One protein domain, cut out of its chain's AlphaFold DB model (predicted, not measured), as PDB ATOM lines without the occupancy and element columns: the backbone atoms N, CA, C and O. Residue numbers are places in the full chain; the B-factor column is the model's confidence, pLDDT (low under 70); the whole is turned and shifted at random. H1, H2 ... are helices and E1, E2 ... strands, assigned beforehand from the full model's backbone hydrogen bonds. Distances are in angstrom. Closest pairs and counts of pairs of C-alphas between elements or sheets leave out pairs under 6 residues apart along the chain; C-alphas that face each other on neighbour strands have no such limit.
ATOM      1  N   THR A   2     134.599 179.842 156.852       30.80
ATOM      2  CA  THR A   2     133.246 180.405 157.048       30.80
ATOM      3  C   THR A   2     132.946 181.469 155.983       30.80
ATOM      4  O   THR A   2     133.789 182.306 155.690       30.80
ATOM      5  N   THR A   3     131.723 181.488 155.454       30.56
ATOM      6  CA  THR A   3     131.100 182.705 154.913       30.56
ATOM      7  C   THR A   3     130.293 183.329 156.051       30.56
ATOM      8  O   THR A   3     129.267 182.775 156.438       30.56
ATOM      9  N   GLY A   4     130.765 184.427 156.633       48.34
ATOM     10  CA  GLY A   4     130.168 185.076 157.809       48.34
ATOM     11  C   GLY A   4     131.198 185.994 158.458       48.34
ATOM     12  O   GLY A   4     132.377 185.731 158.291       48.34
ATOM     13  N   GLY A   5     130.792 187.091 159.100       44.34
ATOM     14  CA  GLY A   5     131.721 187.974 159.824       44.34
ATOM     15  C   GLY A   5     132.215 187.354 161.137       44.34
ATOM     16  O   GLY A   5     131.630 186.363 161.598       44.34
ATOM     17  N   ALA A   6     133.234 187.939 161.778       49.69
ATOM     18  CA  ALA A   6     133.648 187.568 163.132       49.69
ATOM     19  C   ALA A   6     132.449 187.632 164.088       49.69
ATOM     20  O   ALA A   6     132.242 186.718 164.881       49.69
ATOM     21  N   LEU A   7     131.571 188.627 163.913       46.97
ATOM     22  CA  LEU A   7     130.329 188.803 164.680       46.97
ATOM     23  C   LEU A   7     129.444 187.545 164.755       46.97
ATOM     24  O   LEU A   7     128.793 187.313 165.775       46.97
ATOM     25  N   LEU A   8     129.439 186.736 163.693       44.84
ATOM     26  CA  LEU A   8     128.500 185.625 163.489       44.84
ATOM     27  C   LEU A   8     129.147 184.247 163.613       44.84
ATOM     28  O   LEU A   8     128.454 183.241 163.732       44.84
ATOM     29  N   SER A   9     130.476 184.187 163.559       49.34
ATOM     30  CA  SER A   9     131.212 182.918 163.544       49.34
ATOM     31  C   SER A   9     131.697 182.499 164.932       49.34
ATOM     32  O   SER A   9     132.042 181.334 165.140       49.34
ATOM     33  N   LEU A  10     131.651 183.412 165.906       47.69
ATOM     34  CA  LEU A  10     132.005 183.156 167.303       47.69
ATOM     35  C   LEU A  10     131.335 181.908 167.907       47.69
ATOM     36  O   LEU A  10     132.049 181.100 168.501       47.69
ATOM     37  N   SER A  29     146.165 172.278 165.416       86.06
ATOM     38  CA  SER A  29     147.425 172.852 165.904       86.06
ATOM     39  C   SER A  29     147.573 174.327 165.516       86.06
ATOM     40  O   SER A  29     148.320 175.066 166.156       86.06
ATOM     41  N   MET A  30     146.852 174.761 164.478       89.56
ATOM     42  CA  MET A  30     146.823 176.138 164.001       89.56
ATOM     43  C   MET A  30     145.421 176.533 163.526       89.56
ATOM     44  O   MET A  30     144.732 175.750 162.872       89.56
ATOM     45  N   LEU A  31     145.030 177.773 163.816       91.12
ATOM     46  CA  LEU A  31     143.810 178.417 163.357       91.12
ATOM     47  C   LEU A  31     144.155 179.681 162.558       91.12
ATOM     48  O   LEU A  31     144.763 180.615 163.085       91.12
ATOM     49  N   LEU A  32     143.726 179.708 161.295       91.75
ATOM     50  CA  LEU A  32     143.736 180.899 160.446       91.75
ATOM     51  C   LEU A  32     142.351 181.546 160.486       91.75
ATOM     52  O   LEU A  32     141.353 180.889 160.186       91.75
ATOM     53  N   ILE A  33     142.295 182.819 160.861       91.62
ATOM     54  CA  ILE A  33     141.057 183.586 161.012       91.62
ATOM     55  C   ILE A  33     140.975 184.607 159.877       91.62
ATOM     56  O   ILE A  33     141.742 185.562 159.883       91.62
ATOM     57  N   ASP A  34     140.042 184.433 158.941       89.94
ATOM     58  CA  ASP A  34     139.828 185.348 157.808       89.94
ATOM     59  C   ASP A  34     138.385 185.864 157.787       89.94
ATOM     60  O   ASP A  34     137.471 185.181 157.321       89.94
ATOM     61  N   TYR A  35     138.182 187.063 158.341       86.44
ATOM     62  CA  TYR A  35     136.872 187.726 158.423       86.44
ATOM     63  C   TYR A  35     136.853 189.149 157.868       86.44
ATOM     64  O   TYR A  35     135.791 189.760 157.759       86.44
ATOM     65  N   ALA A  36     138.007 189.672 157.466       84.75
ATOM     66  CA  ALA A  36     138.222 191.058 157.059       84.75
ATOM     67  C   ALA A  36     137.216 191.569 156.023       84.75
ATOM     68  O   ALA A  36     136.643 192.655 156.145       84.75
ATOM     69  N   ILE A  37     136.970 190.751 155.000       82.44
ATOM     70  CA  ILE A  37     136.035 191.078 153.927       82.44
ATOM     71  C   ILE A  37     134.583 190.933 154.407       82.44
ATOM     72  O   ILE A  37     133.717 191.696 153.979       82.44
ATOM     73  N   ASN A  38     134.304 189.961 155.275       80.06
ATOM     74  CA  ASN A  38     132.958 189.652 155.751       80.06
ATOM     75  C   ASN A  38     132.452 190.649 156.803       80.06
ATOM     76  O   ASN A  38     131.257 190.927 156.823       80.06
ATOM     77  N   ASP A  39     133.343 191.208 157.622       80.00
ATOM     78  CA  ASP A  39     133.033 192.236 158.628       80.00
ATOM     79  C   ASP A  39     132.936 193.650 158.035       80.00
ATOM     80  O   ASP A  39     132.577 194.618 158.709       80.00
ATOM     81  N   ASN A  40     133.253 193.805 156.751       70.31
ATOM     82  CA  ASN A  40     133.208 195.088 156.075       70.31
ATOM     83  C   ASN A  40     131.821 195.370 155.483       70.31
ATOM     84  O   ASN A  40     131.522 194.878 154.402       70.31
ATOM     85  N   PHE A  41     131.030 196.211 156.166       58.97
ATOM     86  CA  PHE A  41     129.894 197.034 155.689       58.97
ATOM     87  C   PHE A  41     128.863 196.440 154.706       58.97
ATOM     88  O   PHE A  41     128.007 197.185 154.228       58.97
ATOM     89  N   GLU A  42     128.887 195.150 154.387       54.94
ATOM     90  CA  GLU A  42     127.860 194.511 153.579       54.94
ATOM     91  C   GLU A  42     126.760 194.004 154.516       54.94
ATOM     92  O   GLU A  42     126.988 193.033 155.241       54.94
ATOM     93  N   PRO A  43     125.558 194.622 154.501       51.22
ATOM     94  CA  PRO A  43     124.363 193.974 155.012       51.22
ATOM     95  C   PRO A  43     124.350 192.533 154.518       51.22
ATOM     96  O   PRO A  43     124.385 192.302 153.308       51.22
ATOM     97  N   GLN A  44     124.278 191.550 155.413       42.97
ATOM     98  CA  GLN A  44     124.184 190.154 154.976       42.97
ATOM     99  C   GLN A  44     122.935 189.893 154.124       42.97
ATOM    100  O   GLN A  44     122.915 188.968 153.314       42.97
ATOM    101  N   SER A  45     121.920 190.754 154.226       40.12
ATOM    102  CA  SER A  45     120.767 190.772 153.324       40.12
ATOM    103  C   SER A  45     121.138 190.969 151.844       40.12
ATOM    104  O   SER A  45     120.355 190.587 150.980       40.12
ATOM    105  N   LEU A  46     122.325 191.501 151.522       43.38
ATOM    106  CA  LEU A  46     122.836 191.610 150.149       43.38
ATOM    107  C   LEU A  46     123.481 190.316 149.629       43.38
ATOM    108  O   LEU A  46     123.765 190.222 148.432       43.38
ATOM    109  N   TRP A  47     123.733 189.326 150.495       41.16
ATOM    110  CA  TRP A  47     124.372 188.064 150.106       41.16
ATOM    111  C   TRP A  47     123.383 187.092 149.456       41.16
ATOM    112  O   TRP A  47     123.783 186.251 148.650       41.16
ATOM    113  N   THR A  48     122.082 187.228 149.728       42.22
ATOM    114  CA  THR A  48     121.050 186.474 149.015       42.22
ATOM    115  C   THR A  48     120.757 187.177 147.685       42.22
ATOM    116  O   THR A  48     120.261 188.299 147.614       42.22
ATOM    117  N   ASN A  49     121.120 186.524 146.580       41.69
ATOM    118  CA  ASN A  49     121.172 187.097 145.226       41.69
ATOM    119  C   ASN A  49     119.834 187.620 144.640       41.69
ATOM    120  O   ASN A  49     119.809 188.018 143.478       41.69
ATOM    121  N   GLN A  50     118.725 187.662 145.386       43.88
ATOM    122  CA  GLN A  50     117.396 187.926 144.823       43.88
ATOM    123  C   GLN A  50     116.928 189.392 144.824       43.88
ATOM    124  O   GLN A  50     115.985 189.695 144.100       43.88
ATOM    125  N   ARG A  51     117.581 190.332 145.527       43.66
ATOM    126  CA  ARG A  51     117.133 191.750 145.570       43.66
ATOM    127  C   ARG A  51     118.095 192.780 144.978       43.66
ATOM    128  O   ARG A  51     117.990 193.972 145.249       43.66
ATOM    129  N   LYS A  52     119.001 192.367 144.088       45.72
ATOM    130  CA  LYS A  52     119.995 193.276 143.479       45.72
ATOM    131  C   LYS A  52     119.416 194.419 142.621       45.72
ATOM    132  O   LYS A  52     120.194 195.285 142.233       45.72
ATOM    133  N   ARG A  53     118.113 194.455 142.298       45.50
ATOM    134  CA  ARG A  53     117.528 195.521 141.452       45.50
ATOM    135  C   ARG A  53     116.527 196.447 142.141       45.50
ATOM    136  O   ARG A  53     116.551 197.631 141.832       45.50
ATOM    137  N   GLU A  54     115.721 195.970 143.083       46.00
ATOM    138  CA  GLU A  54     114.684 196.807 143.711       46.00
ATOM    139  C   GLU A  54     115.191 197.581 144.941       46.00
ATOM    140  O   GLU A  54     114.719 198.682 145.203       46.00
ATOM    141  N   ASP A  55     116.236 197.100 145.627       51.66
ATOM    142  CA  ASP A  55     116.759 197.735 146.852       51.66
ATOM    143  C   ASP A  55     117.959 198.679 146.632       51.66
ATOM    144  O   ASP A  55     118.505 199.237 147.585       51.66
ATOM    145  N   LEU A  56     118.377 198.923 145.383       53.62
ATOM    146  CA  LEU A  56     119.464 199.873 145.083       53.62
ATOM    147  C   LEU A  56     119.131 201.305 145.543       53.62
ATOM    148  O   LEU A  56     120.025 202.025 145.991       53.62
ATOM    149  N   GLY A  57     117.854 201.702 145.479       57.66
ATOM    150  CA  GLY A  57     117.376 202.988 145.996       57.66
ATOM    151  C   GLY A  57     117.491 203.079 147.520       57.66
ATOM    152  O   GLY A  57     118.076 204.033 148.036       57.66
ATOM    153  N   THR A  58     117.025 202.046 148.229       55.84
ATOM    154  CA  THR A  58     117.120 201.917 149.691       55.84
ATOM    155  C   THR A  58     118.575 201.904 150.152       55.84
ATOM    156  O   THR A  58     118.941 202.649 151.056       55.84
ATOM    157  N   TYR A  59     119.442 201.135 149.487       53.38
ATOM    158  CA  TYR A  59     120.865 201.049 149.812       53.38
ATOM    159  C   TYR A  59     121.590 202.385 149.623       53.38
ATOM    160  O   TYR A  59     122.388 202.782 150.471       53.38
ATOM    161  N   GLN A  60     121.306 203.117 148.543       60.59
ATOM    162  CA  GLN A  60     121.953 204.405 148.296       60.59
ATOM    163  C   GLN A  60     121.477 205.486 149.280       60.59
ATOM    164  O   GLN A  60     122.282 206.312 149.729       60.59
ATOM    165  N   GLN A  61     120.196 205.459 149.666       60.09
ATOM    166  CA  GLN A  61     119.653 206.303 150.733       60.09
ATOM    167  C   GLN A  61     120.271 205.948 152.089       60.09
ATOM    168  O   GLN A  61     120.746 206.845 152.788       60.09
ATOM    169  N   LEU A  62     120.374 204.656 152.415       56.47
ATOM    170  CA  LEU A  62     121.023 204.162 153.624       56.47
ATOM    171  C   LEU A  62     122.485 204.611 153.666       56.47
ATOM    172  O   LEU A  62     122.895 205.265 154.612       56.47
ATOM    173  N   LYS A  63     123.253 204.396 152.595       60.00
ATOM    174  CA  LYS A  63     124.655 204.822 152.480       60.00
ATOM    175  C   LYS A  63     124.830 206.332 152.658       60.00
ATOM    176  O   LYS A  63     125.812 206.773 153.253       60.00
ATOM    177  N   THR A  64     123.893 207.134 152.156       65.12
ATOM    178  CA  THR A  64     123.908 208.597 152.319       65.12
ATOM    179  C   THR A  64     123.583 209.000 153.756       65.12
ATOM    180  O   THR A  64     124.198 209.922 154.289       65.12
ATOM    181  N   HIS A  65     122.666 208.286 154.410       55.69
ATOM    182  CA  HIS A  65     122.308 208.531 155.802       55.69
ATOM    183  C   HIS A  65     123.406 208.068 156.770       55.69
ATOM    184  O   HIS A  65     123.735 208.796 157.701       55.69
ATOM    185  N   LEU A  66     124.030 206.920 156.493       55.72
ATOM    186  CA  LEU A  66     125.154 206.348 157.236       55.72
ATOM    187  C   LEU A  66     126.397 207.237 157.186       55.72
ATOM    188  O   LEU A  66     127.126 207.311 158.161       55.72
ATOM    189  N   LYS A  67     126.616 207.964 156.083       58.66
ATOM    190  CA  LYS A  67     127.681 208.976 155.994       58.66
ATOM    191  C   LYS A  67     127.454 210.197 156.892       58.66
ATOM    192  O   LYS A  67     128.410 210.921 157.140       58.66
ATOM    193  N   ARG A  68     126.210 210.472 157.310       57.97
ATOM    194  CA  ARG A  68     125.871 211.632 158.158       57.97
ATOM    195  C   ARG A  68     125.977 211.345 159.652       57.97
ATOM    196  O   ARG A  68     126.033 212.287 160.430       57.97
ATOM    197  N   PHE A  69     125.985 210.078 160.043       54.72
ATOM    198  CA  PHE A  69     126.165 209.659 161.425       54.72
ATOM    199  C   PHE A  69     127.570 209.084 161.590       54.72
ATOM    200  O   PHE A  69     128.120 208.519 160.647       54.72
ATOM    201  N   ASP A  70     128.131 209.153 162.794       63.06
ATOM    202  CA  ASP A  70     129.424 208.547 163.150       63.06
ATOM    203  C   ASP A  70     129.388 206.998 163.218       63.06
ATOM    204  O   ASP A  70     130.077 206.310 163.967       63.06
ATOM    205  N   LEU A  71     128.527 206.423 162.386       66.19
ATOM    206  CA  LEU A  71     128.277 205.008 162.187       66.19
ATOM    207  C   LEU A  71     129.524 204.264 161.708       66.19
ATOM    208  O   LEU A  71     129.683 203.083 161.993       66.19
ATOM    209  N   GLY A  72     130.419 204.973 161.013       70.88
ATOM    210  CA  GLY A  72     131.746 204.475 160.681       70.88
ATOM    211  C   GLY A  72     132.486 204.007 161.928       70.88
ATOM    212  O   GLY A  72     132.866 202.845 162.022       70.88
ATOM    213  N   GLU A  73     132.664 204.900 162.898       80.62
ATOM    214  CA  GLU A  73     133.420 204.595 164.108       80.62
ATOM    215  C   GLU A  73     132.743 203.518 164.964       80.62
ATOM    216  O   GLU A  73     133.414 202.584 165.407       80.62
ATOM    217  N   GLN A  74     131.418 203.583 165.131       78.06
ATOM    218  CA  GLN A  74     130.678 202.586 165.909       78.06
ATOM    219  C   GLN A  74     130.821 201.167 165.336       78.06
ATOM    220  O   GLN A  74     131.051 200.222 166.092       78.06
ATOM    221  N   VAL A  75     130.751 201.012 164.009       77.50
ATOM    222  CA  VAL A  75     130.950 199.710 163.353       77.50
ATOM    223  C   VAL A  75     132.361 199.186 163.609       77.50
ATOM    224  O   VAL A  75     132.515 198.031 163.989       77.50
ATOM    225  N   HIS A  76     133.396 200.019 163.482       83.25
ATOM    226  CA  HIS A  76     134.772 199.577 163.744       83.25
ATOM    227  C   HIS A  76     135.012 199.206 165.207       83.25
ATOM    228  O   HIS A  76     135.738 198.249 165.474       83.25
ATOM    229  N   ARG A  77     134.384 199.916 166.154       86.56
ATOM    230  CA  ARG A  77     134.412 199.545 167.575       86.56
ATOM    231  C   ARG A  77     133.757 198.180 167.803       86.56
ATOM    232  O   ARG A  77     134.326 197.364 168.519       86.56
ATOM    233  N   SER A  78     132.618 197.910 167.162       83.62
ATOM    234  CA  SER A  78     131.941 196.608 167.258       83.62
ATOM    235  C   SER A  78     132.763 195.480 166.622       83.62
ATOM    236  O   SER A  78     132.934 194.434 167.240       83.62
ATOM    237  N   VAL A  79     133.371 195.708 165.451       87.56
ATOM    238  CA  VAL A  79     134.305 194.752 164.826       87.56
ATOM    239  C   VAL A  79     135.489 194.449 165.749       87.56
ATOM    240  O   VAL A  79     135.848 193.285 165.935       87.56
ATOM    241  N   ALA A  80     136.085 195.479 166.363       91.12
ATOM    242  CA  ALA A  80     137.169 195.294 167.322       91.12
ATOM    243  C   ALA A  80     136.716 194.457 168.528       91.12
ATOM    244  O   ALA A  80     137.410 193.518 168.907       91.12
ATOM    245  N   ALA A  81     135.541 194.745 169.089       87.94
ATOM    246  CA  ALA A  81     135.014 194.024 170.245       87.94
ATOM    247  C   ALA A  81     134.665 192.564 169.913       87.94
ATOM    248  O   ALA A  81     134.952 191.664 170.700       87.94
ATOM    249  N   ALA A  82     134.131 192.295 168.720       87.00
ATOM    250  CA  ALA A  82     133.877 190.937 168.242       87.00
ATOM    251  C   ALA A  82     135.173 190.145 168.020       87.00
ATOM    252  O   ALA A  82     135.293 188.998 168.453       87.00
ATOM    253  N   THR A  83     136.168 190.776 167.392       92.38
ATOM    254  CA  THR A  83     137.501 190.184 167.209       92.38
ATOM    255  C   THR A  83     138.154 189.897 168.552       92.38
ATOM    256  O   THR A  83     138.757 188.848 168.751       92.38
ATOM    257  N   GLU A  84     138.010 190.811 169.504       94.62
ATOM    258  CA  GLU A  84     138.538 190.636 170.844       94.62
ATOM    259  C   GLU A  84     137.862 189.476 171.575       94.62
ATOM    260  O   GLU A  84     138.564 188.615 172.099       94.62
ATOM    261  N   ALA A  85     136.526 189.413 171.580       90.56
ATOM    262  CA  ALA A  85     135.793 188.307 172.188       90.56
ATOM    263  C   ALA A  85     136.264 186.955 171.633       90.56
ATOM    264  O   ALA A  85     136.463 186.004 172.391       90.56
ATOM    265  N   MET A  86     136.522 186.899 170.322       92.38
ATOM    266  CA  MET A  86     137.059 185.724 169.640       92.38
ATOM    267  C   MET A  86     138.432 185.325 170.155       92.38
ATOM    268  O   MET A  86     138.629 184.181 170.563       92.38
ATOM    269  N   LEU A  87     139.386 186.258 170.123       93.31
ATOM    270  CA  LEU A  87     140.759 185.970 170.519       93.31
ATOM    271  C   LEU A  87     140.832 185.605 171.996       93.31
ATOM    272  O   LEU A  87     141.494 184.629 172.326       93.31
ATOM    273  N   ARG A  88     140.112 186.321 172.869       93.38
ATOM    274  CA  ARG A  88     140.040 185.985 174.296       93.38
ATOM    275  C   ARG A  88     139.539 184.559 174.496       93.38
ATOM    276  O   ARG A  88     140.210 183.780 175.161       93.38
ATOM    277  N   TYR A  89     138.431 184.189 173.853       91.25
ATOM    278  CA  TYR A  89     137.890 182.835 173.950       91.25
ATOM    279  C   TYR A  89     138.899 181.773 173.496       91.25
ATOM    280  O   TYR A  89     139.151 180.819 174.230       91.25
ATOM    281  N   ILE A  90     139.505 181.945 172.314       90.75
ATOM    282  CA  ILE A  90     140.453 180.967 171.767       90.75
ATOM    283  C   ILE A  90     141.702 180.863 172.645       90.75
ATOM    284  O   ILE A  90     142.129 179.757 172.950       90.75
ATOM    285  N   LEU A  91     142.281 181.989 173.062       90.88
ATOM    286  CA  LEU A  91     143.504 182.001 173.865       90.88
ATOM    287  C   LEU A  91     143.282 181.417 175.267       90.88
ATOM    288  O   LEU A  91     144.175 180.761 175.791       90.88
ATOM    289  N   GLU A  92     142.102 181.625 175.855       90.38
ATOM    290  CA  GLU A  92     141.740 181.082 177.169       90.38
ATOM    291  C   GLU A  92     141.425 179.582 177.113       90.38
ATOM    292  O   GLU A  92     141.894 178.817 177.951       90.38
ATOM    293  N   HIS A  93     140.659 179.140 176.111       86.88
ATOM    294  CA  HIS A  93     140.134 177.770 176.062       86.88
ATOM    295  C   HIS A  93     140.978 176.826 175.197       86.88
ATOM    296  O   HIS A  93     140.800 175.610 175.253       86.88
ATOM    297  N   ARG A  94     141.872 177.367 174.360       87.81
ATOM    298  CA  ARG A  94     142.778 176.609 173.482       87.81
ATOM    299  C   ARG A  94     144.185 177.210 173.459       87.81
ATOM    300  O   ARG A  94     144.694 177.536 172.382       87.81
ATOM    301  N   PRO A  95     144.854 177.317 174.618       88.75
ATOM    302  CA  PRO A  95     146.178 177.934 174.716       88.75
ATOM    303  C   PRO A  95     147.256 177.231 173.869       88.75
ATOM    304  O   PRO A  95     148.282 177.831 173.553       88.75
ATOM    305  N   GLN A  96     147.038 175.971 173.478       84.44
ATOM    306  CA  GLN A  96     147.928 175.193 172.613       84.44
ATOM    307  C   GLN A  96     147.722 175.429 171.108       84.44
ATOM    308  O   GLN A  96     148.561 175.014 170.310       84.44
ATOM    309  N   THR A  97     146.609 176.046 170.699       87.19
ATOM    310  CA  THR A  97     146.328 176.328 169.284       87.19
ATOM    311  C   THR A  97     147.070 177.591 168.860       87.19
ATOM    312  O   THR A  97     146.842 178.665 169.415       87.19
ATOM    313  N   ALA A  98     147.934 177.497 167.847       89.81
ATOM    314  CA  ALA A  98     148.515 178.687 167.236       89.81
ATOM    315  C   ALA A  98     147.416 179.473 166.504       89.81
ATOM    316  O   ALA A  98     146.687 178.904 165.699       89.81
ATOM    317  N   VAL A  99     147.290 180.772 166.759       92.12
ATOM    318  CA  VAL A  99     146.257 181.615 166.133       92.12
ATOM    319  C   VAL A  99     146.918 182.665 165.260       92.12
ATOM    320  O   VAL A  99     147.925 183.252 165.649       92.12
ATOM    321  N   MET A 100     146.339 182.920 164.093       94.19
ATOM    322  CA  MET A 100     146.780 183.973 163.192       94.19
ATOM    323  C   MET A 100     145.582 184.604 162.487       94.19
ATOM    324  O   MET A 100     144.698 183.895 162.005       94.19
ATOM    325  N   ILE A 101     145.570 185.933 162.404       94.38
ATOM    326  CA  ILE A 101     144.565 186.666 161.629       94.38
ATOM    327  C   ILE A 101     145.073 186.860 160.198       94.38
ATOM    328  O   ILE A 101     146.209 187.273 159.975       94.38
ATOM    329  N   VAL A 102     144.233 186.550 159.224       92.94
ATOM    330  CA  VAL A 102     144.477 186.704 157.793       92.94
ATOM    331  C   VAL A 102     143.488 187.748 157.288       92.94
ATOM    332  O   VAL A 102     142.282 187.582 157.411       92.94
ATOM    333  N   GLU A 103     143.988 188.849 156.744       91.00
ATOM    334  CA  GLU A 103     143.163 189.923 156.205       91.00
ATOM    335  C   GLU A 103     143.050 189.770 154.687       91.00
ATOM    336  O   GLU A 103     143.939 190.176 153.925       91.00
ATOM    337  N   GLY A 104     141.938 189.187 154.236       85.00
ATOM    338  CA  GLY A 104     141.507 189.304 152.850       85.00
ATOM    339  C   GLY A 104     141.147 190.752 152.503       85.00
ATOM    340  O   GLY A 104     140.682 191.519 153.336       85.00
ATOM    341  N   THR A 105     141.311 191.144 151.244       77.75
ATOM    342  CA  THR A 105     140.984 192.499 150.779       77.75
ATOM    343  C   THR A 105     139.893 192.485 149.717       77.75
ATOM    344  O   THR A 105     139.878 191.635 148.828       77.75
ATOM    345  N   CYS A 106     138.999 193.468 149.756       73.56
ATOM    346  CA  CYS A 106     138.124 193.759 148.629       73.56
ATOM    347  C   CYS A 106     138.553 195.092 148.020       73.56
ATOM    348  O   CYS A 106     138.379 196.150 148.633       73.56
ATOM    349  N   TRP A 107     139.070 195.036 146.787       65.25
ATOM    350  CA  TRP A 107     139.672 196.171 146.075       65.25
ATOM    351  C   TRP A 107     138.754 197.398 145.978       65.25
ATOM    352  O   TRP A 107     139.209 198.535 145.891       65.25
ATOM    353  N   ARG A 108     137.436 197.178 145.992       63.66
ATOM    354  CA  ARG A 108     136.427 198.234 145.824       63.66
ATOM    355  C   ARG A 108     135.942 198.870 147.124       63.66
ATOM    356  O   ARG A 108     135.098 199.763 147.067       63.66
ATOM    357  N   SER A 109     136.404 198.411 148.283       62.88
ATOM    358  CA  SER A 109     135.721 198.682 149.548       62.88
ATOM    359  C   SER A 109     136.607 199.350 150.605       62.88
ATOM    360  O   SER A 109     137.831 199.340 150.522       62.88
ATOM    361  N   GLN A 110     135.971 199.953 151.613       63.84
ATOM    362  CA  GLN A 110     136.629 200.617 152.745       63.84
ATOM    363  C   GLN A 110     137.156 199.618 153.797       63.84
ATOM    364  O   GLN A 110     137.164 199.941 154.986       63.84
ATOM    365  N   THR A 111     137.634 198.435 153.387       74.00
ATOM    366  CA  THR A 111     138.114 197.398 154.320       74.00
ATOM    367  C   THR A 111     139.236 197.883 155.238       74.00
ATOM    368  O   THR A 111     139.399 197.349 156.327       74.00
ATOM    369  N   ARG A 112     139.984 198.927 154.848       81.69
ATOM    370  CA  ARG A 112     141.135 199.441 155.607       81.69
ATOM    371  C   ARG A 112     140.840 199.670 157.091       81.69
ATOM    372  O   ARG A 112     141.690 199.366 157.918       81.69
ATOM    373  N   ARG A 113     139.665 200.203 157.433       83.44
ATOM    374  CA  ARG A 113     139.315 200.469 158.837       83.44
ATOM    375  C   ARG A 113     138.938 199.194 159.604       83.44
ATOM    376  O   ARG A 113     139.265 199.085 160.779       83.44
ATOM    377  N   THR A 114     138.306 198.222 158.943       85.81
ATOM    378  CA  THR A 114     138.063 196.878 159.498       85.81
ATOM    379  C   THR A 114     139.390 196.154 159.745       85.81
ATOM    380  O   THR A 114     139.626 195.695 160.856       85.81
ATOM    381  N   HIS A 115     140.312 196.176 158.772       89.75
ATOM    382  CA  HIS A 115     141.660 195.612 158.930       89.75
ATOM    383  C   HIS A 115     142.402 196.284 160.089       89.75
ATOM    384  O   HIS A 115     143.074 195.632 160.880       89.75
ATOM    385  N   GLU A 116     142.295 197.609 160.213       90.69
ATOM    386  CA  GLU A 116     142.914 198.341 161.317       90.69
ATOM    387  C   GLU A 116     142.333 197.928 162.678       90.69
ATOM    388  O   GLU A 116     143.100 197.731 163.621       90.69
ATOM    389  N   ALA A 117     141.012 197.740 162.780       91.38
ATOM    390  CA  ALA A 117     140.367 197.233 163.989       91.38
ATOM    391  C   ALA A 117     140.904 195.844 164.370       91.38
ATOM    392  O   ALA A 117     141.374 195.664 165.496       91.38
ATOM    393  N   HIS A 118     140.933 194.902 163.423       93.75
ATOM    394  CA  HIS A 118     141.483 193.563 163.638       93.75
ATOM    395  C   HIS A 118     142.951 193.599 164.063       93.75
ATOM    396  O   HIS A 118     143.310 193.034 165.094       93.75
ATOM    397  N   ARG A 119     143.806 194.321 163.328       93.50
ATOM    398  CA  ARG A 119     145.246 194.424 163.617       93.50
ATOM    399  C   ARG A 119     145.531 195.042 164.980       93.50
ATOM    400  O   ARG A 119     146.481 194.626 165.640       93.50
ATOM    401  N   ARG A 120     144.754 196.047 165.404       94.88
ATOM    402  CA  ARG A 120     144.914 196.668 166.729       94.88
ATOM    403  C   ARG A 120     144.625 195.662 167.839       94.88
ATOM    404  O   ARG A 120     145.429 195.560 168.762       94.88
ATOM    405  N   VAL A 121     143.542 194.899 167.706       95.81
ATOM    406  CA  VAL A 121     143.183 193.832 168.648       95.81
ATOM    407  C   VAL A 121     144.228 192.712 168.613       95.81
ATOM    408  O   VAL A 121     144.765 192.349 169.653       95.81
ATOM    409  N   ALA A 122     144.598 192.222 167.429       95.19
ATOM    410  CA  ALA A 122     145.608 191.179 167.256       95.19
ATOM    411  C   ALA A 122     146.933 191.558 167.931       95.19
ATOM    412  O   ALA A 122     147.461 190.804 168.745       95.19
ATOM    413  N   ARG A 123     147.423 192.781 167.676       94.94
ATOM    414  CA  ARG A 123     148.642 193.318 168.295       94.94
ATOM    415  C   ARG A 123     148.530 193.398 169.816       94.94
ATOM    416  O   ARG A 123     149.500 193.073 170.491       94.94
ATOM    417  N   TYR A 124     147.382 193.825 170.342       95.62
ATOM    418  CA  TYR A 124     147.152 193.908 171.786       95.62
ATOM    419  C   TYR A 124     147.273 192.537 172.469       95.62
ATOM    420  O   TYR A 124     147.882 192.430 173.528       95.62
ATOM    421  N   TYR A 125     146.770 191.483 171.822       94.38
ATOM    422  CA  TYR A 125     146.828 190.104 172.317       94.38
ATOM    423  C   TYR A 125     148.084 189.325 171.888       94.38
ATOM    424  O   TYR A 125     148.181 188.129 172.153       94.38
ATOM    425  N   GLY A 126     149.042 189.965 171.206       93.38
ATOM    426  CA  GLY A 126     150.235 189.289 170.686       93.38
ATOM    427  C   GLY A 126     149.937 188.228 169.617       93.38
ATOM    428  O   GLY A 126     150.745 187.326 169.406       93.38
ATOM    429  N   VAL A 127     148.783 188.313 168.947       93.94
ATOM    430  CA  VAL A 127     148.381 187.415 167.860       93.94
ATOM    431  C   VAL A 127     148.918 187.970 166.538       93.94
ATOM    432  O   VAL A 127     148.654 189.131 166.207       93.94
ATOM    433  N   PRO A 128     149.676 187.183 165.755       93.81
ATOM    434  CA  PRO A 128     150.181 187.649 164.479       93.81
ATOM    435  C   PRO A 128     149.043 187.877 163.478       93.81
ATOM    436  O   PRO A 128     148.029 187.177 163.478       93.81
ATOM    437  N   SER A 129     149.240 188.849 162.590       93.56
ATOM    438  CA  SER A 129     148.325 189.130 161.483       93.56
ATOM    439  C   SER A 129     149.080 189.198 160.158       93.56
ATOM    440  O   SER A 129     150.225 189.649 160.113       93.56
ATOM    441  N   PHE A 130     148.439 188.748 159.083       91.62
ATOM    442  CA  PHE A 130     148.914 188.854 157.707       91.62
ATOM    443  C   PHE A 130     147.883 189.598 156.884       91.62
ATOM    444  O   PHE A 130     146.715 189.231 156.893       91.62
ATOM    445  N   ASP A 131     148.319 190.614 156.150       89.50
ATOM    446  CA  ASP A 131     147.469 191.312 155.197       89.50
ATOM    447  C   ASP A 131     147.967 191.070 153.782       89.50
ATOM    448  O   ASP A 131     149.113 191.378 153.446       89.50
ATOM    449  N   PHE A 132     147.068 190.547 152.955       83.19
ATOM    450  CA  PHE A 132     147.388 190.167 151.592       83.19
ATOM    451  C   PHE A 132     147.791 191.359 150.703       83.19
ATOM    452  O   PHE A 132     148.682 191.236 149.864       83.19
ATOM    453  N   ILE A 133     147.187 192.541 150.872       77.31
ATOM    454  CA  ILE A 133     147.584 193.734 150.102       77.31
ATOM    455  C   ILE A 133     148.972 194.195 150.504       77.31
ATOM    456  O   ILE A 133     149.764 194.565 149.635       77.31
ATOM    457  N   ASP A 134     149.262 194.200 151.803       79.12
ATOM    458  CA  ASP A 134     150.581 194.614 152.270       79.12
ATOM    459  C   ASP A 134     151.655 193.628 151.782       79.12
ATOM    460  O   ASP A 134     152.723 194.075 151.363       79.12
ATOM    461  N   SER A 135     151.359 192.322 151.706       74.25
ATOM    462  CA  SER A 135     152.290 191.339 151.133       74.25
ATOM    463  C   SER A 135     152.484 191.498 149.626       74.25
ATOM    464  O   SER A 135     153.612 191.418 149.154       74.25
ATOM    465  N   LEU A 136     151.424 191.806 148.867       68.94
ATOM    466  CA  LEU A 136     151.553 192.072 147.429       68.94
ATOM    467  C   LEU A 136     152.385 193.325 147.133       68.94
ATOM    468  O   LEU A 136     152.998 193.417 146.076       68.94
ATOM    469  N   ARG A 137     152.414 194.307 148.040       65.19
ATOM    470  CA  ARG A 137     153.209 195.533 147.859       65.19
ATOM    471  C   ARG A 137     154.705 195.317 148.048       65.19
ATOM    472  O   ARG A 137     155.479 196.071 147.464       65.19
ATOM    473  N   LEU A 138     155.109 194.325 148.840       48.12
ATOM    474  CA  LEU A 138     156.519 194.076 149.148       48.12
ATOM    475  C   LEU A 138     157.297 193.517 147.945       48.12
ATOM    476  O   LEU A 138     158.459 193.873 147.777       48.12
ATOM    477  N   ASP A 139     156.636 192.780 147.048       42.72
ATOM    478  CA  ASP A 139     157.230 192.324 145.778       42.72
ATOM    479  C   ASP A 139     157.064 193.332 144.624       42.72
ATOM    480  O   ASP A 139     157.639 193.167 143.548       42.72
ATOM    481  N   ILE A 140     156.318 194.420 144.846       40.03
ATOM    482  CA  ILE A 140     156.138 195.529 143.892       40.03
ATOM    483  C   ILE A 140     156.906 196.768 144.396       40.03
ATOM    484  O   ILE A 140     156.447 197.908 144.324       40.03
ATOM    485  N   ALA A 141     158.115 196.552 144.918       34.50
ATOM    486  CA  ALA A 141     159.157 197.574 144.966       34.50
ATOM    487  C   ALA A 141     159.873 197.632 143.590       34.50
ATOM    488  O   ALA A 141     159.925 196.630 142.878       34.50
ATOM    489  N   PRO A 142     160.405 198.792 143.159       38.84
ATOM    490  CA  PRO A 142     160.474 199.224 141.752       38.84
ATOM    491  C   PRO A 142     161.574 198.575 140.884       38.84
ATOM    492  O   PRO A 142     162.086 199.211 139.966       38.84
ATOM    493  N   LEU A 175     143.022 187.977 138.758       78.12
ATOM    494  CA  LEU A 175     143.160 187.433 140.120       78.12
ATOM    495  C   LEU A 175     141.836 187.346 140.877       78.12
ATOM    496  O   LEU A 175     141.761 186.622 141.862       78.12
ATOM    497  N   PHE A 176     140.802 188.075 140.446       79.69
ATOM    498  CA  PHE A 176     139.495 188.114 141.101       79.69
ATOM    499  C   PHE A 176     138.392 188.001 140.055       79.69
ATOM    500  O   PHE A 176     138.381 188.765 139.089       79.69
ATOM    501  N   SER A 177     137.431 187.107 140.272       79.12
ATOM    502  CA  SER A 177     136.337 186.863 139.321       79.12
ATOM    503  C   SER A 177     135.248 187.943 139.368       79.12
ATOM    504  O   SER A 177     134.625 188.252 138.354       79.12
ATOM    505  N   ASP A 178     135.044 188.570 140.529       74.44
ATOM    506  CA  ASP A 178     134.004 189.585 140.748       74.44
ATOM    507  C   ASP A 178     134.493 190.831 141.516       74.44
ATOM    508  O   ASP A 178     133.703 191.698 141.903       74.44
ATOM    509  N   GLY A 179     135.811 190.948 141.700       75.19
ATOM    510  CA  GLY A 179     136.457 192.016 142.468       75.19
ATOM    511  C   GLY A 179     136.450 191.814 143.989       75.19
ATOM    512  O   GLY A 179     136.914 192.708 144.699       75.19
ATOM    513  N   LYS A 180     135.939 190.673 144.475       76.75
ATOM    514  CA  LYS A 180     135.940 190.264 145.888       76.75
ATOM    515  C   LYS A 180     136.526 188.862 146.070       76.75
ATOM    516  O   LYS A 180     137.378 188.677 146.929       76.75
ATOM    517  N   HIS A 181     136.098 187.900 145.261       81.88
ATOM    518  CA  HIS A 181     136.515 186.504 145.362       81.88
ATOM    519  C   HIS A 181     137.712 186.240 144.440       81.88
ATOM    520  O   HIS A 181     137.599 186.485 143.229       81.88
ATOM    521  N   PRO A 182     138.853 185.772 144.981       82.00
ATOM    522  CA  PRO A 182     139.979 185.361 144.160       82.00
ATOM    523  C   PRO A 182     139.570 184.240 143.196       82.00
ATOM    524  O   PRO A 182     138.749 183.389 143.537       82.00
ATOM    525  N   ASP A 183     140.118 184.227 141.985       83.31
ATOM    526  CA  ASP A 183     140.040 183.039 141.129       83.31
ATOM    527  C   ASP A 183     141.116 182.011 141.529       83.31
ATOM    528  O   ASP A 183     141.800 182.164 142.544       83.31
ATOM    529  N   GLY A 184     141.283 180.939 140.747       85.75
ATOM    530  CA  GLY A 184     142.291 179.915 141.041       85.75
ATOM    531  C   GLY A 184     143.720 180.469 141.151       85.75
ATOM    532  O   GLY A 184     144.482 180.020 142.005       85.75
ATOM    533  N   ARG A 185     144.080 181.482 140.346       84.81
ATOM    534  CA  ARG A 185     145.403 182.126 140.413       84.81
ATOM    535  C   ARG A 185     145.510 183.033 141.630       84.81
ATOM    536  O   ARG A 185     146.530 183.009 142.312       84.81
ATOM    537  N   GLY A 186     144.458 183.797 141.922       85.19
ATOM    538  CA  GLY A 186     144.390 184.623 143.124       85.19
ATOM    539  C   GLY A 186     144.535 183.799 144.407       85.19
ATOM    540  O   GLY A 186     145.320 184.163 145.279       85.19
ATOM    541  N   HIS A 187     143.856 182.652 144.497       87.06
ATOM    542  CA  HIS A 187     143.999 181.733 145.627       87.06
ATOM    543  C   HIS A 187     145.414 181.160 145.755       87.06
ATOM    544  O   HIS A 187     145.941 181.129 146.866       87.06
ATOM    545  N   GLN A 188     146.039 180.750 144.645       86.44
ATOM    546  CA  GLN A 188     147.420 180.259 144.665       86.44
ATOM    547  C   GLN A 188     148.385 181.331 145.187       86.44
ATOM    548  O   GLN A 188     149.198 181.046 146.057       86.44
ATOM    549  N   LEU A 189     148.237 182.580 144.737       86.38
ATOM    550  CA  LEU A 189     149.088 183.688 145.174       86.38
ATOM    551  C   LEU A 189     148.944 183.992 146.675       86.38
ATOM    552  O   LEU A 189     149.941 184.235 147.355       86.38
ATOM    553  N   VAL A 190     147.716 183.954 147.209       86.00
ATOM    554  CA  VAL A 190     147.466 184.083 148.658       86.00
ATOM    555  C   VAL A 190     148.143 182.941 149.422       86.00
ATOM    556  O   VAL A 190     148.788 183.181 150.443       86.00
ATOM    557  N   ALA A 191     148.013 181.707 148.929       88.12
ATOM    558  CA  ALA A 191     148.611 180.534 149.555       88.12
ATOM    559  C   ALA A 191     150.145 180.604 149.557       88.12
ATOM    560  O   ALA A 191     150.752 180.390 150.604       88.12
ATOM    561  N   ASP A 192     150.765 180.966 148.433       87.19
ATOM    562  CA  ASP A 192     152.221 181.088 148.308       87.19
ATOM    563  C   ASP A 192     152.779 182.142 149.274       87.19
ATOM    564  O   ASP A 192     153.763 181.887 149.973       87.19
ATOM    565  N   ALA A 193     152.114 183.297 149.388       87.19
ATOM    566  CA  ALA A 193     152.505 184.351 150.321       87.19
ATOM    567  C   ALA A 193     152.390 183.906 151.792       87.19
ATOM    568  O   ALA A 193     153.294 184.160 152.593       87.19
ATOM    569  N   LEU A 194     151.315 183.193 152.148       87.88
ATOM    570  CA  LEU A 194     151.148 182.616 153.486       87.88
ATOM    571  C   LEU A 194     152.214 181.553 153.782       87.88
ATOM    572  O   LEU A 194     152.814 181.573 154.855       87.88
ATOM    573  N   VAL A 195     152.495 180.652 152.838       88.12
ATOM    574  CA  VAL A 195     153.530 179.620 152.989       88.12
ATOM    575  C   VAL A 195     154.909 180.253 153.147       88.12
ATOM    576  O   VAL A 195     155.669 179.826 154.018       88.12
ATOM    577  N   ALA A 196     155.235 181.284 152.366       85.38
ATOM    578  CA  ALA A 196     156.495 182.011 152.488       85.38
ATOM    579  C   ALA A 196     156.646 182.648 153.878       85.38
ATOM    580  O   ALA A 196     157.688 182.483 154.517       85.38
ATOM    581  N   LEU A 197     155.592 183.297 154.387       86.12
ATOM    582  CA  LEU A 197     155.582 183.867 155.734       86.12
ATOM    583  C   LEU A 197     155.798 182.787 156.802       86.12
ATOM    584  O   LEU A 197     156.706 182.913 157.625       86.12
ATOM    585  N   LEU A 198     155.011 181.710 156.772       86.25
ATOM    586  CA  LEU A 198     155.105 180.631 157.759       86.25
ATOM    587  C   LEU A 198     156.463 179.926 157.701       86.25
ATOM    588  O   LEU A 198     157.047 179.619 158.738       86.25
ATOM    589  N   THR A 199     157.015 179.743 156.501       84.56
ATOM    590  CA  THR A 199     158.362 179.194 156.308       84.56
ATOM    591  C   THR A 199     159.429 180.135 156.863       84.56
ATOM    592  O   THR A 199     160.399 179.668 157.457       84.56
ATOM    593  N   SER A 200     159.263 181.454 156.711       82.50
ATOM    594  CA  SER A 200     160.193 182.442 157.272       82.50
ATOM    595  C   SER A 200     160.201 182.418 158.800       82.50
ATOM    596  O   SER A 200     161.267 182.511 159.404       82.50
ATOM    597  N   TRP A 201     159.038 182.219 159.427       81.06
ATOM    598  CA  TRP A 201     158.939 182.045 160.874       81.06
ATOM    599  C   TRP A 201     159.550 180.725 161.316       81.06
ATOM    600  O   TRP A 201     160.301 180.703 162.282       81.06
ATOM    601  N   TRP A 202     159.278 179.642 160.584       77.69
ATOM    602  CA  TRP A 202     159.824 178.323 160.884       77.69
ATOM    603  C   TRP A 202     161.351 178.286 160.824       77.69
ATOM    604  O   TRP A 202     161.997 177.753 161.716       77.69
ATOM    605  N   ARG A 203     161.944 178.859 159.770       76.38
ATOM    606  CA  ARG A 203     163.402 178.862 159.571       76.38
ATOM    607  C   ARG A 203     164.141 179.802 160.512       76.38
ATOM    608  O   ARG A 203     165.360 179.720 160.617       76.38
ATOM    609  N   ASN A 204     163.425 180.722 161.139       72.00
ATOM    610  CA  ASN A 204     164.006 181.697 162.028       72.00
ATOM    611  C   ASN A 204     163.599 181.329 163.455       72.00
ATOM    612  O   ASN A 204     162.614 181.842 163.984       72.00
ATOM    613  N   ASP A 205     164.369 180.421 164.067       61.78
ATOM    614  CA  ASP A 205     164.188 180.001 165.464       61.78
ATOM    615  C   ASP A 205     164.064 181.207 166.404       61.78
ATOM    616  O   ASP A 205     163.311 181.169 167.374       61.78
ATOM    617  N   GLU A 206     164.735 182.311 166.071       57.34
ATOM    618  CA  GLU A 206     164.652 183.569 166.799       57.34
ATOM    619  C   GLU A 206     163.294 184.266 166.622       57.34
ATOM    620  O   GLU A 206     162.758 184.776 167.598       57.34
ATOM    621  N   LEU A 207     162.663 184.235 165.442       56.16
ATOM    622  CA  LEU A 207     161.294 184.744 165.265       56.16
ATOM    623  C   LEU A 207     160.257 183.860 165.955       56.16
ATOM    624  O   LEU A 207     159.326 184.390 166.553       56.16
ATOM    625  N   LEU A 208     160.419 182.536 165.934       57.38
ATOM    626  CA  LEU A 208     159.576 181.627 166.717       57.38
ATOM    627  C   LEU A 208     159.749 181.867 168.221       57.38
ATOM    628  O   LEU A 208     158.762 181.890 168.964       57.38
ATOM    629  N   ARG A 209     160.988 182.084 168.678       66.12
ATOM    630  CA  ARG A 209     161.303 182.447 170.063       66.12
ATOM    631  C   ARG A 209     160.677 183.790 170.424       66.12
ATOM    632  O   ARG A 209     159.983 183.841 171.433       66.12
ATOM    633  N   ILE A 210     160.848 184.821 169.592       59.59
ATOM    634  CA  ILE A 210     160.287 186.168 169.773       59.59
ATOM    635  C   ILE A 210     158.763 186.134 169.729       59.59
ATOM    636  O   ILE A 210     158.156 186.761 170.578       59.59
ATOM    637  N   ALA A 211     158.122 185.402 168.818       59.53
ATOM    638  CA  ALA A 211     156.663 185.299 168.756       59.53
ATOM    639  C   ALA A 211     156.110 184.618 170.015       59.53
ATOM    640  O   ALA A 211     155.226 185.158 170.675       59.53
ATOM    641  N   ARG A 212     156.707 183.491 170.428       65.31
ATOM    642  CA  ARG A 212     156.364 182.824 171.696       65.31
ATOM    643  C   ARG A 212     156.666 183.700 172.907       65.31
ATOM    644  O   ARG A 212     155.997 183.594 173.928       65.31
ATOM    645  N   GLU A 213     157.712 184.515 172.853       63.44
ATOM    646  CA  GLU A 213     158.074 185.438 173.924       63.44
ATOM    647  C   GLU A 213     157.182 186.681 173.939       63.44
ATOM    648  O   GLU A 213     156.827 187.121 175.018       63.44
ATOM    649  N   GLN A 214     156.745 187.210 172.797       62.12
ATOM    650  CA  GLN A 214     155.786 188.309 172.703       62.12
ATOM    651  C   GLN A 214     154.407 187.870 173.153       62.12
ATOM    652  O   GLN A 214     153.785 188.587 173.928       62.12
ATOM    653  N   GLN A 215     153.980 186.674 172.749       60.44
ATOM    654  CA  GLN A 215     152.787 186.043 173.283       60.44
ATOM    655  C   GLN A 215     152.929 185.958 174.812       60.44
ATOM    656  O   GLN A 215     152.162 186.596 175.520       60.44
ATOM    657  N   ARG A 216     154.006 185.357 175.346       63.62
ATOM    658  CA  ARG A 216     154.269 185.303 176.803       63.62
ATOM    659  C   ARG A 216     154.377 186.667 177.505       63.62
ATOM    660  O   ARG A 216     153.920 186.788 178.633       63.62
ATOM    661  N   ARG A 217     154.961 187.692 176.881       59.25
ATOM    662  CA  ARG A 217     155.130 189.041 177.454       59.25
ATOM    663  C   ARG A 217     153.834 189.840 177.440       59.25
ATOM    664  O   ARG A 217     153.583 190.550 178.405       59.25
ATOM    665  N   ALA A 218     152.998 189.702 176.409       55.56
ATOM    666  CA  ALA A 218     151.644 190.259 176.410       55.56
ATOM    667  C   ALA A 218     150.827 189.724 177.601       55.56
ATOM    668  O   ALA A 218     149.996 190.440 178.148       55.56
ATOM    669  N   PHE A 219     151.142 188.507 178.052       55.59
ATOM    670  CA  PHE A 219     150.557 187.884 179.237       55.59
ATOM    671  C   PHE A 219     151.276 188.198 180.566       55.59
ATOM    672  O   PHE A 219     150.648 188.097 181.613       55.59
ATOM    673  N   SER A 220     152.561 188.587 180.563       51.38
ATOM    674  CA  SER A 220     153.302 188.951 181.792       51.38
ATOM    675  C   SER A 220     153.319 190.458 182.087       51.38
ATOM    676  O   SER A 220     153.671 190.864 183.193       51.38
ATOM    677  N   ALA A 221     152.965 191.314 181.123       45.25
ATOM    678  CA  ALA A 221     152.938 192.768 181.310       45.25
ATOM    679  C   ALA A 221     151.882 193.228 182.339       45.25
ATOM    680  O   ALA A 221     151.987 194.329 182.876       45.25
ATOM    681  N   THR A 222     150.910 192.374 182.664       46.91
ATOM    682  CA  THR A 222     149.927 192.568 183.738       46.91
ATOM    683  C   THR A 222     150.550 192.430 185.132       46.91
ATOM    684  O   THR A 222     150.247 193.233 186.009       46.91
ATOM    685  N   GLU A 223     151.518 191.526 185.325       46.59
ATOM    686  CA  GLU A 223     152.247 191.399 186.601       46.59
ATOM    687  C   GLU A 223     153.185 192.588 186.865       46.59
ATOM    688  O   GLU A 223     153.490 192.895 188.013       46.59
ATOM    689  N   LEU A 224     153.619 193.302 185.821       43.75
ATOM    690  CA  LEU A 224     154.477 194.485 185.956       43.75
ATOM    691  C   LEU A 224     153.693 195.743 186.363       43.75
ATOM    692  O   LEU A 224     154.273 196.647 186.957       43.75
ATOM    693  N   LEU A 225     152.382 195.792 186.102       45.62
ATOM    694  CA  LEU A 225     151.511 196.880 186.562       45.62
ATOM    695  C   LEU A 225     150.972 196.628 187.979       45.62
ATOM    696  O   LEU A 225     150.923 197.568 188.770       45.62
ATOM    697  N   ASP A 226     150.697 195.373 188.349       41.84
ATOM    698  CA  ASP A 226     150.334 195.014 189.730       41.84
ATOM    699  C   ASP A 226     151.561 194.925 190.663       41.84
ATOM    700  O   ASP A 226     151.485 195.237 191.853       41.84
ATOM    701  N   GLY A 227     152.738 194.584 190.127       41.34
ATOM    702  CA  GLY A 227     154.001 194.503 190.871       41.34
ATOM    703  C   GLY A 227     154.579 195.860 191.281       41.34
ATOM    704  O   GLY A 227     155.234 195.952 192.323       41.34
ATOM    705  N   VAL A 228     154.284 196.933 190.535       40.91
ATOM    706  CA  VAL A 228     154.652 198.311 190.920       40.91
ATOM    707  C   VAL A 228     153.778 198.824 192.071       40.91
ATOM    708  O   VAL A 228     154.232 199.663 192.847       40.91
ATOM    709  N   LEU A 252     144.952 186.500 180.466       90.88
ATOM    710  CA  LEU A 252     144.741 187.442 179.371       90.88
ATOM    711  C   LEU A 252     144.857 188.884 179.890       90.88
ATOM    712  O   LEU A 252     144.382 189.162 180.998       90.88
ATOM    713  N   PRO A 253     145.409 189.821 179.093       93.94
ATOM    714  CA  PRO A 253     145.410 191.232 179.463       93.94
ATOM    715  C   PRO A 253     143.969 191.744 179.677       93.94
ATOM    716  O   PRO A 253     143.002 191.077 179.276       93.94
ATOM    717  N   PRO A 254     143.776 192.917 180.307       95.31
ATOM    718  CA  PRO A 254     142.461 193.545 180.410       95.31
ATOM    719  C   PRO A 254     141.786 193.701 179.037       95.31
ATOM    720  O   PRO A 254     142.462 193.670 178.014       95.31
ATOM    721  N   PRO A 255     140.458 193.874 178.973       96.00
ATOM    722  CA  PRO A 255     139.801 194.169 177.707       96.00
ATOM    723  C   PRO A 255     140.392 195.405 177.001       96.00
ATOM    724  O   PRO A 255     140.581 196.449 177.624       96.00
ATOM    725  N   PHE A 256     140.683 195.271 175.708       95.94
ATOM    726  CA  PHE A 256     141.118 196.320 174.788       95.94
ATOM    727  C   PHE A 256     139.958 197.243 174.403       95.94
ATOM    728  O   PHE A 256     140.129 198.460 174.326       95.94
ATOM    729  N   THR A 257     138.788 196.666 174.132       93.62
ATOM    730  CA  THR A 257     137.546 197.387 173.863       93.62
ATOM    731  C   THR A 257     136.761 197.662 175.141       93.62
ATOM    732  O   THR A 257     137.052 197.136 176.218       93.62
ATOM    733  N   ASP A 258     135.763 198.536 175.015       93.25
ATOM    734  CA  ASP A 258     134.809 198.813 176.080       93.25
ATOM    735  C   ASP A 258     134.136 197.522 176.585       93.25
ATOM    736  O   ASP A 258     133.730 196.668 175.796       93.25
ATOM    737  N   ARG A 259     134.011 197.379 177.910       91.31
ATOM    738  CA  ARG A 259     133.500 196.148 178.533       91.31
ATOM    739  C   ARG A 259     132.034 195.884 178.208       91.31
ATOM    740  O   ARG A 259     131.661 194.720 178.083       91.31
ATOM    741  N   GLU A 260     131.213 196.925 178.085       83.38
ATOM    742  CA  GLU A 260     129.797 196.769 177.746       83.38
ATOM    743  C   GLU A 260     129.655 196.312 176.295       83.38
ATOM    744  O   GLU A 260     128.890 195.391 176.011       83.38
ATOM    745  N   LEU A 261     130.446 196.892 175.389       80.12
ATOM    746  CA  LEU A 261     130.486 196.469 173.991       80.12
ATOM    747  C   LEU A 261     131.041 195.047 173.839       80.12
ATOM    748  O   LEU A 261     130.482 194.242 173.099       80.12
ATOM    749  N   LEU A 262     132.102 194.697 174.567       85.81
ATOM    750  CA  LEU A 262     132.651 193.343 174.569       85.81
ATOM    751  C   LEU A 262     131.630 192.317 175.083       85.81
ATOM    752  O   LEU A 262     131.499 191.241 174.501       85.81
ATOM    753  N   ALA A 263     130.869 192.658 176.131       80.88
ATOM    754  CA  ALA A 263     129.831 191.791 176.685       80.88
ATOM    755  C   ALA A 263     128.720 191.470 175.666       80.88
ATOM    756  O   ALA A 263     128.181 190.361 175.682       80.88
ATOM    757  N   GLN A 264     128.432 192.384 174.730       76.44
ATOM    758  CA  GLN A 264     127.489 192.148 173.624       76.44
ATOM    759  C   GLN A 264     128.002 191.100 172.621       76.44
ATOM    760  O   GLN A 264     127.212 190.454 171.936       76.44
ATOM    761  N   HIS A 265     129.317 190.884 172.554       80.56
ATOM    762  CA  HIS A 265     129.952 189.933 171.639       80.56
ATOM    763  C   HIS A 265     130.431 188.650 172.324       80.56
ATOM    764  O   HIS A 265     131.204 187.898 171.733       80.56
ATOM    765  N   THR A 266     129.953 188.365 173.540       79.94
ATOM    766  CA  THR A 266     130.347 187.169 174.295       79.94
ATOM    767  C   THR A 266     130.191 185.906 173.447       79.94
ATOM    768  O   THR A 266     129.135 185.648 172.857       79.94
ATOM    769  N   VAL A 267     131.266 185.117 173.380       82.56
ATOM    770  CA  VAL A 267     131.259 183.829 172.692       82.56
ATOM    771  C   VAL A 267     130.372 182.883 173.470       82.56
ATOM    772  O   VAL A 267     130.564 182.671 174.667       82.56
ATOM    773  N   CYS A 268     129.413 182.277 172.783       83.00
ATOM    774  CA  CYS A 268     128.685 181.184 173.380       83.00
ATOM    775  C   CYS A 268     129.631 179.987 173.492       83.00
ATOM    776  O   CYS A 268     129.852 179.259 172.527       83.00
TER     777      CYS A 268
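This is residues 2 to 10, 29 to 142, 175 to 228 and 252 to 268 of the 428 residues of an uncharacterized protein of Chrysochromulina tobinii (UniProt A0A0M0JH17). A small sheet of three strands, E1 E2 E3, is covered on one face by H3 and H4, while the long H6 and H7 meet at a corner as an L beside this core. H1 and H8 pack on H3, and H2 lies far from the core, at the opposite end from H7. The printed part has 194 residues, with eight named helices and three named strands in the order H1 E1 H2 H3 E2 H4 E3 H5 H6 H7 H8. The sheet, in the order E1 E2 E3, is all parallel, and the class is mostly helix. The whole is compact, with a radius of gyration of the C-alphas of 18.6 A and spans of 59 by 43 by 33 A.

H1, residues 6 to 10, touches the hub H3, residues 71 to 93, through residues 79 to 86 of H3 alone; the closest C-alphas, of Leu 7 and Ala 82, are 5.5 A apart. E1, residues 30 to 33, is parallel to E2, residues 98 to 103, with N 31 and O 98 2.8 A apart, within hydrogen-bond range. H2, residues 56 to 66, is close to H3 but not clearly touching, with C-alphas 66 and 72 closest at 7.7 A. H4, residues 111 to 124, touches H3, closest at C-alphas 80 and 117, 5.0 A. Both are on the same face of the sheet, in two layers, helices over strands. E3, residues 129 to 131, is parallel to E2, with N 130 and O 101 at 2.8 A. E1, H2 H3, E2 and E2, H4, E3 are strand-helix-strand units, parallel neighbour strands joined through helices, with right-handed crossovers. H5, residues 132 to 138, only just touches H6, residues 184 to 203, with 3 pairs of C-alphas within 8 A, closest 132 and 190, 6.8 A. H6 only grazes the sheet, with residues 190 to 197. H7, residues 205 to 228, has a kink of 42 degrees near residue 217; it only just touches H6, with 3 pairs, only at the corner, closest at C-alphas 201 and 207, 5.7 A. H8, residues 259 to 264, touches H3 through residues 78 to 85 of H3 alone, closest at C-alphas 81 and 262, 5.0 A. Each O i to N i+4 pair is within hydrogen-bond range in H2, H3, H4, H5, H6 and H8; H1 has 0 of 1, beside 1 of 2 O i to N i+3 pairs, and H7 has 15 of 20.

H1 begins at C-alpha 6, (133.648, 187.568, 163.132). H3 and H7 each measure 32.8 A, H6 28.1 A, H4 20.0 A and E2 16.6 A. H8 ends at C-alpha 264, (127.489, 192.148, 173.624).

The C-alphas of Arg 53 and Val 228, the two farthest apart, are 61.9 A apart. Cuts leave gaps of 18.6 A between C-alphas 10 and 29, 21.0 A between 142 and 175, and 18.7 A between 228 and 252. The link E1 to H2 is long, with 22 residues. The mean pLDDT of the printed part is 73.2, and 75 residues are under 70, among them 41 to 71 and 205 to 228.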